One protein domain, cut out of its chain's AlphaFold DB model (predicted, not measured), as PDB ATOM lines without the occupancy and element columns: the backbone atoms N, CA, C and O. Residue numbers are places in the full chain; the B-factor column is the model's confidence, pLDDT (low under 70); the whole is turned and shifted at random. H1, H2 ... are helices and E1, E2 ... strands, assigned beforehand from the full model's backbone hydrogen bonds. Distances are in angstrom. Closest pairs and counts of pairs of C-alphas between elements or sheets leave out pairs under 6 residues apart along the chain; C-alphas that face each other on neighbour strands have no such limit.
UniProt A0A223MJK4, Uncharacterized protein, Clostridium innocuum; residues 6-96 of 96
ATOM      1  N   TYR A   6     205.468 245.929 247.414       94.81
ATOM      2  CA  TYR A   6     205.224 247.030 246.496       94.81
ATOM      3  C   TYR A   6     206.546 247.447 245.875       94.81
ATOM      4  O   TYR A   6     207.534 247.622 246.585       94.81
ATOM      5  N   TYR A   7     206.560 247.613 244.557       95.12
ATOM      6  CA  TYR A   7     207.752 248.056 243.845       95.12
ATOM      7  C   TYR A   7     207.430 249.284 243.012       95.12
ATOM      8  O   TYR A   7     206.504 249.253 242.201       95.12
ATOM      9  N   GLU A   8     208.215 250.335 243.207       94.12
ATOM     10  CA  GLU A   8     208.258 251.498 242.336       94.12
ATOM     11  C   GLU A   8     209.186 251.204 241.154       94.12
ATOM     12  O   GLU A   8     210.343 250.827 241.341       94.12
ATOM     13  N   LEU A   9     208.667 251.352 239.936       93.88
ATOM     14  CA  LEU A   9     209.419 251.309 238.690       93.88
ATOM     15  C   LEU A   9     209.598 252.747 238.214       93.88
ATOM     16  O   LEU A   9     208.613 253.398 237.852       93.88
ATOM     17  N   CYS A  10     210.839 253.223 238.205       91.12
ATOM     18  CA  CYS A  10     211.186 254.554 237.721       91.12
ATOM     19  C   CYS A  10     211.605 254.492 236.254       91.12
ATOM     20  O   CYS A  10     212.341 253.595 235.831       91.12
ATOM     21  N   PHE A  11     211.143 255.464 235.478       89.25
ATOM     22  CA  PHE A  11     211.379 255.564 234.048       89.25
ATOM     23  C   PHE A  11     211.959 256.927 233.710       89.25
ATOM     24  O   PHE A  11     211.555 257.933 234.289       89.25
ATOM     25  N   PHE A  12     212.855 256.942 232.723       83.12
ATOM     26  CA  PHE A  12     213.662 258.101 232.343       83.12
ATOM     27  C   PHE A  12     214.599 258.563 233.476       83.12
ATOM     28  O   PHE A  12     214.392 258.284 234.656       83.12
ATOM     29  N   HIS A  13     215.720 259.182 233.110       65.44
ATOM     30  CA  HIS A  13     216.649 259.739 234.096       65.44
ATOM     31  C   HIS A  13     216.135 261.118 234.530       65.44
ATOM     32  O   HIS A  13     215.594 261.837 233.692       65.44
ATOM     33  N   ASP A  14     216.359 261.496 235.794       54.84
ATOM     34  CA  ASP A  14     215.959 262.782 236.411       54.84
ATOM     35  C   ASP A  14     216.322 264.043 235.592       54.84
ATOM     36  O   ASP A  14     215.820 265.127 235.868       54.84
ATOM     37  N   GLU A  15     217.197 263.940 234.586       50.44
ATOM     38  CA  GLU A  15     217.613 265.071 233.749       50.44
ATOM     39  C   GLU A  15     216.776 265.276 232.475       50.44
ATOM     40  O   GLU A  15     217.027 266.231 231.740       50.44
ATOM     41  N   ASP A  16     215.773 264.430 232.206       55.38
ATOM     42  CA  ASP A  16     214.928 264.544 231.009       55.38
ATOM     43  C   ASP A  16     213.444 264.774 231.346       55.38
ATOM     44  O   ASP A  16     212.539 264.106 230.842       55.38
ATOM     45  N   ASP A  17     213.189 265.794 232.175       54.59
ATOM     46  CA  ASP A  17     211.852 266.332 232.498       54.59
ATOM     47  C   ASP A  17     211.005 266.631 231.245       54.59
ATOM     48  O   ASP A  17     209.774 266.679 231.299       54.59
ATOM     49  N   SER A  18     211.653 266.819 230.090       58.19
ATOM     50  CA  SER A  18     210.990 267.047 228.804       58.19
ATOM     51  C   SER A  18     210.244 265.816 228.271       58.19
ATOM     52  O   SER A  18     209.311 265.962 227.476       58.19
ATOM     53  N   MET A  19     210.627 264.619 228.731       53.81
ATOM     54  CA  MET A  19     210.083 263.319 228.329       53.81
ATOM     55  C   MET A  19     209.243 262.657 229.428       53.81
ATOM     56  O   MET A  19     208.726 261.562 229.212       53.81
ATOM     57  N   ALA A  20     209.045 263.323 230.573       54.91
ATOM     58  CA  ALA A  20     208.114 262.925 231.629       54.91
ATOM     59  C   ALA A  20     206.658 263.032 231.137       54.91
ATOM     60  O   ALA A  20     205.888 263.938 231.472       54.91
ATOM     61  N   THR A  21     206.262 262.128 230.253       52.91
ATOM     62  CA  THR A  21     204.963 262.181 229.598       52.91
ATOM     63  C   THR A  21     203.852 261.749 230.553       52.91
ATOM     64  O   THR A  21     203.948 260.755 231.264       52.91
ATOM     65  N   GLN A  22     202.769 262.533 230.558       51.72
ATOM     66  CA  GLN A  22     201.576 262.385 231.412       51.72
ATOM     67  C   GLN A  22     201.764 262.646 232.920       51.72
ATOM     68  O   GLN A  22     200.844 262.391 233.696       51.72
ATOM     69  N   GLY A  23     202.893 263.227 233.342       53.12
ATOM     70  CA  GLY A  23     203.061 263.727 234.712       53.12
ATOM     71  C   GLY A  23     203.336 262.659 235.774       53.12
ATOM     72  O   GLY A  23     203.118 262.923 236.955       53.12
ATOM     73  N   ARG A  24     203.803 261.463 235.385       58.72
ATOM     74  CA  ARG A  24     204.341 260.456 236.315       58.72
ATOM     75  C   ARG A  24     205.608 259.825 235.738       58.72
ATOM     76  O   ARG A  24     205.542 259.157 234.712       58.72
ATOM     77  N   CYS A  25     206.739 260.033 236.412       75.94
ATOM     78  CA  CYS A  25     208.037 259.431 236.072       75.94
ATOM     79  C   CYS A  25     208.207 258.020 236.662       75.94
ATOM     80  O   CYS A  25     209.206 257.353 236.410       75.94
ATOM     81  N   SER A  26     207.234 257.552 237.444       88.62
ATOM     82  CA  SER A  26     207.264 256.229 238.051       88.62
ATOM     83  C   SER A  26     205.873 255.615 238.195       88.62
ATOM     84  O   SER A  26     204.841 256.298 238.188       88.62
ATOM     85  N   PHE A  27     205.852 254.289 238.294       91.62
ATOM     86  CA  PHE A  27     204.656 253.473 238.482       91.62
ATOM     87  C   PHE A  27     204.880 252.488 239.623       91.62
ATOM     88  O   PHE A  27     206.015 252.158 239.941       91.62
ATOM     89  N   CYS A  28     203.801 251.975 240.209       94.06
ATOM     90  CA  CYS A  28     203.887 251.012 241.301       94.06
ATOM     91  C   CYS A  28     203.153 249.715 240.961       94.06
ATOM     92  O   CYS A  28     202.021 249.745 240.470       94.06
ATOM     93  N   ILE A  29     203.793 248.583 241.253       95.31
ATOM     94  CA  ILE A  29     203.195 247.247 241.176       95.31
ATOM     95  C   ILE A  29     203.014 246.663 242.578       95.31
ATOM     96  O   ILE A  29     203.799 246.928 243.485       95.31
ATOM     97  N   LYS A  30     201.987 245.825 242.741       95.94
ATOM     98  CA  LYS A  30     201.670 245.101 243.981       95.94
ATOM     99  C   LYS A  30     201.767 243.600 243.728       95.94
ATOM    100  O   LYS A  30     201.139 243.092 242.795       95.94
ATOM    101  N   THR A  31     202.528 242.874 244.541       95.62
ATOM    102  CA  THR A  31     202.872 241.467 244.272       95.62
ATOM    103  C   THR A  31     203.161 240.664 245.540       95.62
ATOM    104  O   THR A  31     203.411 241.237 246.589       95.62
ATOM    105  N   GLU A  32     203.093 239.333 245.460       95.31
ATOM    106  CA  GLU A  32     203.579 238.411 246.506       95.31
ATOM    107  C   GLU A  32     204.999 237.888 246.194       95.31
ATOM    108  O   GLU A  32     205.479 236.955 246.837       95.31
ATOM    109  N   ILE A  33     205.660 238.434 245.165       92.25
ATOM    110  CA  ILE A  33     207.015 238.048 244.763       92.25
ATOM    111  C   ILE A  33     208.011 238.706 245.724       92.25
ATOM    112  O   ILE A  33     208.205 239.927 245.713       92.25
ATOM    113  N   SER A  34     208.595 237.868 246.579       79.81
ATOM    114  CA  SER A  34     209.489 238.255 247.669       79.81
ATOM    115  C   SER A  34     210.948 238.352 247.210       79.81
ATOM    116  O   SER A  34     211.285 237.922 246.104       79.81
ATOM    117  N   PRO A  35     211.791 239.018 248.012       66.31
ATOM    118  CA  PRO A  35     212.481 240.225 247.588       66.31
ATOM    119  C   PRO A  35     213.483 239.959 246.469       66.31
ATOM    120  O   PRO A  35     214.149 238.925 246.454       66.31
ATOM    121  N   VAL A  36     213.634 240.965 245.601       79.25
ATOM    122  CA  VAL A  36     214.396 240.955 244.336       79.25
ATOM    123  C   VAL A  36     213.571 240.420 243.160       79.25
ATOM    124  O   VAL A  36     213.706 239.281 242.717       79.25
ATOM    125  N   ILE A  37     212.730 241.299 242.614       89.38
ATOM    126  CA  ILE A  37     212.057 241.103 241.328       89.38
ATOM    127  C   ILE A  37     212.999 241.484 240.176       89.38
ATOM    128  O   ILE A  37     213.725 242.476 240.260       89.38
ATOM    129  N   SER A  38     213.015 240.703 239.093       92.69
ATOM    130  CA  SER A  38     213.776 241.078 237.899       92.69
ATOM    131  C   SER A  38     213.053 242.170 237.110       92.69
ATOM    132  O   SER A  38     211.823 242.254 237.132       92.69
ATOM    133  N   ASN A  39     213.818 242.965 236.357       94.25
ATOM    134  CA  ASN A  39     213.259 243.996 235.481       94.25
ATOM    135  C   ASN A  39     212.208 243.416 234.532       94.25
ATOM    136  O   ASN A  39     211.109 243.953 234.444       94.25
ATOM    137  N   ASP A  40     212.508 242.283 233.896       93.38
ATOM    138  CA  ASP A  40     211.589 241.632 232.961       93.38
ATOM    139  C   ASP A  40     210.260 241.265 233.632       93.38
ATOM    140  O   ASP A  40     209.197 241.560 233.093       93.38
ATOM    141  N   VAL A  41     210.302 240.691 234.840       94.50
ATOM    142  CA  VAL A  41     209.086 240.304 235.568       94.50
ATOM    143  C   VAL A  41     208.283 241.533 235.984       94.50
ATOM    144  O   VAL A  41     207.066 241.557 235.807       94.50
ATOM    145  N   ALA A  42     208.938 242.572 236.497       95.06
ATOM    146  CA  ALA A  42     208.255 243.792 236.910       95.06
ATOM    147  C   ALA A  42     207.609 244.526 235.722       95.06
ATOM    148  O   ALA A  42     206.465 244.972 235.822       95.06
ATOM    149  N   LEU A  43     208.301 244.594 234.579       95.06
ATOM    150  CA  LEU A  43     207.769 245.169 233.343       95.06
ATOM    151  C   LEU A  43     206.607 244.335 232.788       95.06
ATOM    152  O   LEU A  43     205.598 244.907 232.380       95.06
ATOM    153  N   SER A  44     206.695 243.000 232.826       94.19
ATOM    154  CA  SER A  44     205.582 242.118 232.448       94.19
ATOM    155  C   SER A  44     204.367 242.285 233.360       94.19
ATOM    156  O   SER A  44     203.239 242.227 232.881       94.19
ATOM    157  N   ILE A  45     204.564 242.521 234.661       94.81
ATOM    158  CA  ILE A  45     203.461 242.820 235.587       94.81
ATOM    159  C   ILE A  45     202.821 244.172 235.257       94.81
ATOM    160  O   ILE A  45     201.596 244.273 235.261       94.81
ATOM    161  N   LEU A  46     203.633 245.198 234.979       94.00
ATOM    162  CA  LEU A  46     203.141 246.554 234.743       94.00
ATOM    163  C   LEU A  46     202.422 246.700 233.391       94.00
ATOM    164  O   LEU A  46     201.353 247.305 233.338       94.00
ATOM    165  N   PHE A  47     202.988 246.152 232.314       93.19
ATOM    166  CA  PHE A  47     202.504 246.371 230.943       93.19
ATOM    167  C   PHE A  47     201.779 245.164 230.330       93.19
ATOM    168  O   PHE A  47     201.087 245.300 229.319       93.19
ATOM    169  N   GLY A  48     201.896 243.981 230.938       90.69
ATOM    170  CA  GLY A  48     201.276 242.753 230.444       90.69
ATOM    171  C   GLY A  48     201.882 242.235 229.133       90.69
ATOM    172  O   GLY A  48     202.993 242.586 228.741       90.69
ATOM    173  N   ASP A  49     201.123 241.376 228.445       87.50
ATOM    174  CA  ASP A  49     201.587 240.649 227.252       87.50
ATOM    175  C   ASP A  49     201.524 241.482 225.952       87.50
ATOM    176  O   ASP A  49     202.095 241.091 224.935       87.50
ATOM    177  N   ASN A  50     200.816 242.619 225.957       90.62
ATOM    178  CA  ASN A  50     200.590 243.456 224.770       90.62
ATOM    179  C   ASN A  50     200.881 244.943 225.061       90.62
ATOM    180  O   ASN A  50     199.946 245.749 225.058       90.62
ATOM    181  N   PRO A  51     202.151 245.319 225.304       92.06
ATOM    182  CA  PRO A  51     202.523 246.707 225.560       92.06
ATOM    183  C   PRO A  51     202.229 247.590 224.342       92.06
ATOM    184  O   PRO A  51     202.530 247.229 223.195       92.06
ATOM    185  N   SER A  52     201.672 248.772 224.590       91.88
ATOM    186  CA  SER A  52     201.522 249.819 223.582       91.88
ATOM    187  C   SER A  52     202.885 250.351 223.118       91.88
ATOM    188  O   SER A  52     203.920 250.095 223.732       91.88
ATOM    189  N   GLU A  53     202.917 251.131 222.032       90.44
ATOM    190  CA  GLU A  53     204.165 251.776 221.583       90.44
ATOM    191  C   GLU A  53     204.764 252.690 222.658       90.44
ATOM    192  O   GLU A  53     205.981 252.788 222.775       90.44
ATOM    193  N   TYR A  54     203.917 253.313 223.480       87.12
ATOM    194  CA  TYR A  54     204.369 254.132 224.597       87.12
ATOM    195  C   TYR A  54     204.949 253.286 225.735       87.12
ATOM    196  O   TYR A  54     206.024 253.597 226.246       87.12
ATOM    197  N   ASP A  55     204.305 252.167 226.070       90.06
ATOM    198  CA  ASP A  55     204.817 251.233 227.078       90.06
ATOM    199  C   ASP A  55     206.194 250.701 226.679       90.06
ATOM    200  O   ASP A  55     207.092 250.628 227.508       90.06
ATOM    201  N   LYS A  56     206.420 250.421 225.389       91.31
ATOM    202  CA  LYS A  56     207.740 250.012 224.881       91.31
ATOM    203  C   LYS A  56     208.812 251.085 225.086       91.31
ATOM    204  O   LYS A  56     209.957 250.741 225.371       91.31
ATOM    205  N   VAL A  57     208.458 252.367 224.958       89.38
ATOM    206  CA  VAL A  57     209.375 253.475 225.269       89.38
ATOM    207  C   VAL A  57     209.708 253.478 226.757       89.38
ATOM    208  O   VAL A  57     210.885 253.564 227.099       89.38
ATOM    209  N   LEU A  58     208.716 253.321 227.638       89.50
ATOM    210  CA  LEU A  58     208.952 253.208 229.081       89.50
ATOM    211  C   LEU A  58     209.838 252.000 229.403       89.50
ATOM    212  O   LEU A  58     210.874 252.156 230.035       89.50
ATOM    213  N   MET A  59     209.507 250.815 228.892       92.00
ATOM    214  CA  MET A  59     210.295 249.593 229.083       92.00
ATOM    215  C   MET A  59     211.772 249.777 228.697       92.00
ATOM    216  O   MET A  59     212.650 249.303 229.411       92.00
ATOM    217  N   ALA A  60     212.056 250.494 227.604       90.88
ATOM    218  CA  ALA A  60     213.421 250.788 227.162       90.88
ATOM    219  C   ALA A  60     214.156 251.824 228.035       90.88
ATOM    220  O   ALA A  60     215.380 251.915 227.969       90.88
ATOM    221  N   ASN A  61     213.422 252.598 228.836       90.19
ATOM    222  CA  ASN A  61     213.936 253.671 229.688       90.19
ATOM    223  C   ASN A  61     213.739 253.388 231.187       90.19
ATOM    224  O   ASN A  61     213.783 254.321 231.987       90.19
ATOM    225  N   LEU A  62     213.528 252.128 231.586       91.62
ATOM    226  CA  LEU A  62     213.507 251.728 232.995       91.62
ATOM    227  C   LEU A  62     214.869 252.038 233.634       91.62
ATOM    228  O   LEU A  62     215.896 251.519 233.193       91.62
ATOM    229  N   THR A  63     214.879 252.860 234.679       90.69
ATOM    230  CA  THR A  63     216.109 253.286 235.360       90.69
ATOM    231  C   THR A  63     216.375 252.481 236.617       90.69
ATOM    232  O   THR A  63     217.498 252.021 236.831       90.69
ATOM    233  N   CYS A  64     215.351 252.259 237.436       90.81
ATOM    234  CA  CYS A  64     215.463 251.441 238.633       90.81
ATOM    235  C   CYS A  64     214.122 250.835 239.053       90.81
ATOM    236  O   CYS A  64     213.047 251.281 238.647       90.81
ATOM    237  N   ILE A  65     214.225 249.793 239.879       93.25
ATOM    238  CA  ILE A  65     213.110 249.186 240.598       93.25
ATOM    239  C   ILE A  65     213.470 249.203 242.074       93.25
ATOM    240  O   ILE A  65     214.524 248.690 242.456       93.25
ATOM    241  N   ILE A  66     212.610 249.796 242.891       92.75
ATOM    242  CA  ILE A  66     212.842 249.971 244.323       92.75
ATOM    243  C   ILE A  66     211.656 249.372 245.069       92.75
ATOM    244  O   ILE A  66     210.505 249.673 244.762       92.75
ATOM    245  N   GLU A  67     211.930 248.497 246.036       94.19
ATOM    246  CA  GLU A  67     210.892 248.056 246.965       94.19
ATOM    247  C   GLU A  67     210.528 249.224 247.884       94.19
ATOM    248  O   GLU A  67     211.399 249.813 248.523       94.19
ATOM    249  N   VAL A  68     209.241 249.548 247.943       93.44
ATOM    250  CA  VAL A  68     208.699 250.611 248.789       93.44
ATOM    251  C   VAL A  68     207.744 250.016 249.809       93.44
ATOM    252  O   VAL A  68     207.146 248.953 249.611       93.44
ATOM    253  N   THR A  69     207.572 250.702 250.931       93.62
ATOM    254  CA  THR A  69     206.607 250.275 251.938       93.62
ATOM    255  C   THR A  69     205.175 250.431 251.424       93.62
ATOM    256  O   THR A  69     204.873 251.250 250.557       93.62
ATOM    257  N   ALA A  70     204.240 249.675 252.005       92.56
ATOM    258  CA  ALA A  70     202.820 249.813 251.677       92.56
ATOM    259  C   ALA A  70     202.267 251.224 251.968       92.56
ATOM    260  O   ALA A  70     201.291 251.638 251.345       92.56
ATOM    261  N   GLU A  71     202.858 251.950 252.925       93.44
ATOM    262  CA  GLU A  71     202.480 253.330 253.245       93.44
ATOM    263  C   GLU A  71     202.944 254.300 252.150       93.44
ATOM    264  O   GLU A  71     202.123 255.050 251.623       93.44
ATOM    265  N   GLU A  72     204.213 254.217 251.734       92.31
ATOM    266  CA  GLU A  72     204.756 255.001 250.614       92.31
ATOM    267  C   GLU A  72     203.995 254.717 249.318       92.31
ATOM    268  O   GLU A  72     203.582 255.645 248.624       92.31
ATOM    269  N   ALA A  73     203.724 253.440 249.036       92.25
ATOM    270  CA  ALA A  73     202.989 253.026 247.849       92.25
ATOM    271  C   ALA A  73     201.586 253.647 247.781       92.25
ATOM    272  O   ALA A  73     201.154 254.054 246.710       92.25
ATOM    273  N   LYS A  74     200.876 253.742 248.913       90.88
ATOM    274  CA  LYS A  74     199.549 254.379 248.993       90.88
ATOM    275  C   LYS A  74     199.608 255.899 248.915       90.88
ATOM    276  O   LYS A  74     198.672 256.516 248.417       90.88
ATOM    277  N   TRP A  75     200.665 256.502 249.453       89.56
ATOM    278  CA  TRP A  75     200.823 257.952 249.452       89.56
ATOM    279  C   TRP A  75     201.209 258.485 248.064       89.56
ATOM    280  O   TRP A  75     200.672 259.500 247.626       89.56
ATOM    281  N   LEU A  76     202.099 257.778 247.363       87.38
ATOM    282  CA  LEU A  76     202.622 258.161 246.048       87.38
ATOM    283  C   LEU A  76     201.761 257.655 244.882       87.38
ATOM    284  O   LEU A  76     201.681 258.310 243.840       87.38
ATOM    285  N   PHE A  77     201.106 256.501 245.040       88.81
ATOM    286  CA  PHE A  77     200.424 255.810 243.948       88.81
ATOM    287  C   PHE A  77     199.007 255.366 244.321       88.81
ATOM    288  O   PHE A  77     198.688 255.004 245.451       88.81
ATOM    289  N   ASP A  78     198.139 255.319 243.311       85.19
ATOM    290  CA  ASP A  78     196.779 254.791 243.439       85.19
ATOM    291  C   ASP A  78     196.790 253.252 243.350       85.19
ATOM    292  O   ASP A  78     196.510 252.659 242.298       85.19
ATOM    293  N   THR A  79     197.192 252.623 244.461       90.19
ATOM    294  CA  THR A  79     197.321 251.162 244.616       90.19
ATOM    295  C   THR A  79     196.065 250.478 245.158       90.19
ATOM    296  O   THR A  79     195.974 249.249 245.100       90.19
ATOM    297  N   ASP A  80     195.073 251.238 245.631       87.12
ATOM    298  CA  ASP A  80     193.828 250.696 246.197       87.12
ATOM    299  C   ASP A  80     193.001 249.932 245.152       87.12
ATOM    300  O   ASP A  80     192.302 248.975 245.485       87.12
ATOM    301  N   GLY A  81     193.138 250.292 243.871       88.75
ATOM    302  CA  GLY A  81     192.519 249.567 242.763       88.75
ATOM    303  C   GLY A  81     193.131 248.189 242.472       88.75
ATOM    304  O   GLY A  81     192.494 247.388 241.798       88.75
ATOM    305  N   LEU A  82     194.335 247.877 242.970       92.56
ATOM    306  CA  LEU A  82     195.049 246.625 242.676       92.56
ATOM    307  C   LEU A  82     194.499 245.468 243.531       92.56
ATOM    308  O   LEU A  82     195.077 245.076 244.555       92.56
ATOM    309  N   THR A  83     193.345 244.941 243.124       94.31
ATOM    310  CA  THR A  83     192.545 243.970 243.891       94.31
ATOM    311  C   THR A  83     192.422 242.606 243.219       94.31
ATOM    312  O   THR A  83     192.236 241.606 243.915       94.31
ATOM    313  N   ILE A  84     192.583 242.527 241.897       95.31
ATOM    314  CA  ILE A  84     192.482 241.273 241.151       95.31
ATOM    315  C   ILE A  84     193.805 240.521 241.261       95.31
ATOM    316  O   ILE A  84     194.808 240.938 240.691       95.31
ATOM    317  N   ARG A  85     193.798 239.394 241.977       96.00
ATOM    318  CA  ARG A  85     194.958 238.506 242.123       96.00
ATOM    319  C   ARG A  85     195.152 237.662 240.861       96.00
ATOM    320  O   ARG A  85     194.266 236.894 240.494       96.00
ATOM    321  N   ILE A  86     196.326 237.759 240.250       95.25
ATOM    322  CA  ILE A  86     196.741 236.992 239.072       95.25
ATOM    323  C   ILE A  86     197.921 236.104 239.452       95.25
ATOM    324  O   ILE A  86     198.874 236.566 240.075       95.25
ATOM    325  N   GLU A  87     197.865 234.833 239.060       95.62
ATOM    326  CA  GLU A  87     198.927 233.852 239.282       95.62
ATOM    327  C   GLU A  87     199.535 233.434 237.940       95.62
ATOM    328  O   GLU A  87     198.819 233.070 237.002       95.62
ATOM    329  N   LYS A  88     200.861 233.537 237.837       91.00
ATOM    330  CA  LYS A  88     201.667 233.193 236.661       91.00
ATOM    331  C   LYS A  88     202.885 232.373 237.095       91.00
ATOM    332  O   LYS A  88     203.160 232.226 238.282       91.00
ATOM    333  N   GLU A  89     203.644 231.875 236.122       90.25
ATOM    334  CA  GLU A  89     204.846 231.058 236.356       90.25
ATOM    335  C   GLU A  89     205.908 231.772 237.210       90.25
ATOM    336  O   GLU A  89     206.606 231.133 237.991       90.25
ATOM    337  N   TYR A  90     206.003 233.099 237.096       88.38
ATOM    338  CA  TYR A  90     206.945 233.932 237.849       88.38
ATOM    339  C   TYR A  90     206.406 234.413 239.207       88.38
ATOM    340  O   TYR A  90     207.098 235.141 239.914       88.38
ATOM    341  N   GLY A  91     205.181 234.031 239.581       91.94
ATOM    342  CA  GLY A  91     204.572 234.372 240.863       91.94
ATOM    343  C   GLY A  91     203.240 235.104 240.735       91.94
ATOM    344  O   GLY A  91     202.525 234.997 239.735       91.94
ATOM    345  N   VAL A  92     202.878 235.818 241.800       95.12
ATOM    346  CA  VAL A  92     201.537 236.380 241.984       95.12
ATOM    347  C   VAL A  92     201.596 237.894 242.032       95.12
ATOM    348  O   VAL A  92     202.406 238.463 242.761       95.12
ATOM    349  N   PHE A  93     200.700 238.560 241.317       95.19
ATOM    350  CA  PHE A  93     200.579 240.015 241.324       95.19
ATOM    351  C   PHE A  93     199.123 240.463 241.309       95.19
ATOM    352  O   PHE A  93     198.210 239.655 241.136       95.19
ATOM    353  N   TYR A  94     198.912 241.757 241.530       95.62
ATOM    354  CA  TYR A  94     197.586 242.346 241.626       95.62
ATOM    355  C   TYR A  94     197.380 243.412 240.555       95.62
ATOM    356  O   TYR A  94     198.226 244.285 240.380       95.62
ATOM    357  N   THR A  95     196.234 243.357 239.881       93.31
ATOM    358  CA  THR A  95     195.810 244.337 238.871       93.31
ATOM    359  C   THR A  95     194.437 244.932 239.207       93.31
ATOM    360  O   THR A  95     193.806 244.524 240.190       93.31
ATOM    361  N   ARG A  96     194.021 245.942 238.437       88.75
ATOM    362  CA  ARG A  96     192.693 246.575 238.515       88.75
ATOM    363  C   ARG A  96     191.618 245.729 237.852       88.75
ATOM    364  O   ARG A  96     191.945 245.053 236.853       88.75
TER     365      ARG A  96
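AT A GLANCE: This is residues 6 to 96 of the 96 residues of an uncharacterized protein of Clostridium innocuum (UniProt A0A223MJK4). A strongly twisted antiparallel sheet, E3 E1 E2 E5 E4, curls round helix H1; H2 lies near H1, and H3 packs on the opposite face. These are three layers, helices on both faces of a sheet. The printed part has 91 residues, with elements in the order E1 E2 H1 H2 E3 H3 E4 E5, class mixed. It is compact, with a radius of gyration of the C-alphas of 12.8 A, and spans 36 by 29 by 23 A.

IN THESE COORDINATES: E3 is residues 62 to 68, 16.5 A long; E1, 6 to 11, 16.3 A, begins at C-alpha (205.224, 247.030, 246.496); E2, 26 to 31, 16.6 A. E5 is residues 91 to 95, ending at C-alpha (195.810, 244.337, 238.871), and E4 is 84 to 88. H1 is residues 39 to 47, 11.9 A; H2, 53 to 60; H3, 70 to 76.

HOW THE PARTS SIT: E3 pairs with E1 through N 8 and O 66, 2.8 A. E1 and E2, a hairpin, have N 9 and O 27 at 2.8 A. Staggered pairing puts E5 beside residues 30 to 31 of E2, with N 94 and O 30 at 2.9 A. E4 and E5, a hairpin, have N 86 and O 93 at 2.8 A. H1 is on the sheet; its closest C-alphas to E2 are Leu 46 and Ile 29, 6.5 A. H2 is on it too, with C-alphas of Leu 58 and Phe 11 at 6.0 A. H1 and H2 are close but not clearly touching, C-alphas of Phe 47 and Asp 55 6.6 A apart, at a shallow tilt of 22 degrees, opposite ways. They lie in a split strand-helix-strand unit, E2, H1 H2, E3, two same-way strands with E1 between them; its crossover is right-handed. H3 is 8.7 A in height over the sheet, along E1 at 15 degrees on the local plane; C-alphas of Ala 70 and Tyr 6 are closest, 6.4 A. In H1, H2 and H3 every O i to N i+4 pair is within hydrogen-bond range.

THE WHOLE: The farthest C-alphas, Ser 18 and Glu 89, are 37.3 A apart. The printed part has no cut. E1 to E2 is the long link; residues 13 to 24 and 35 have pLDDT under 70.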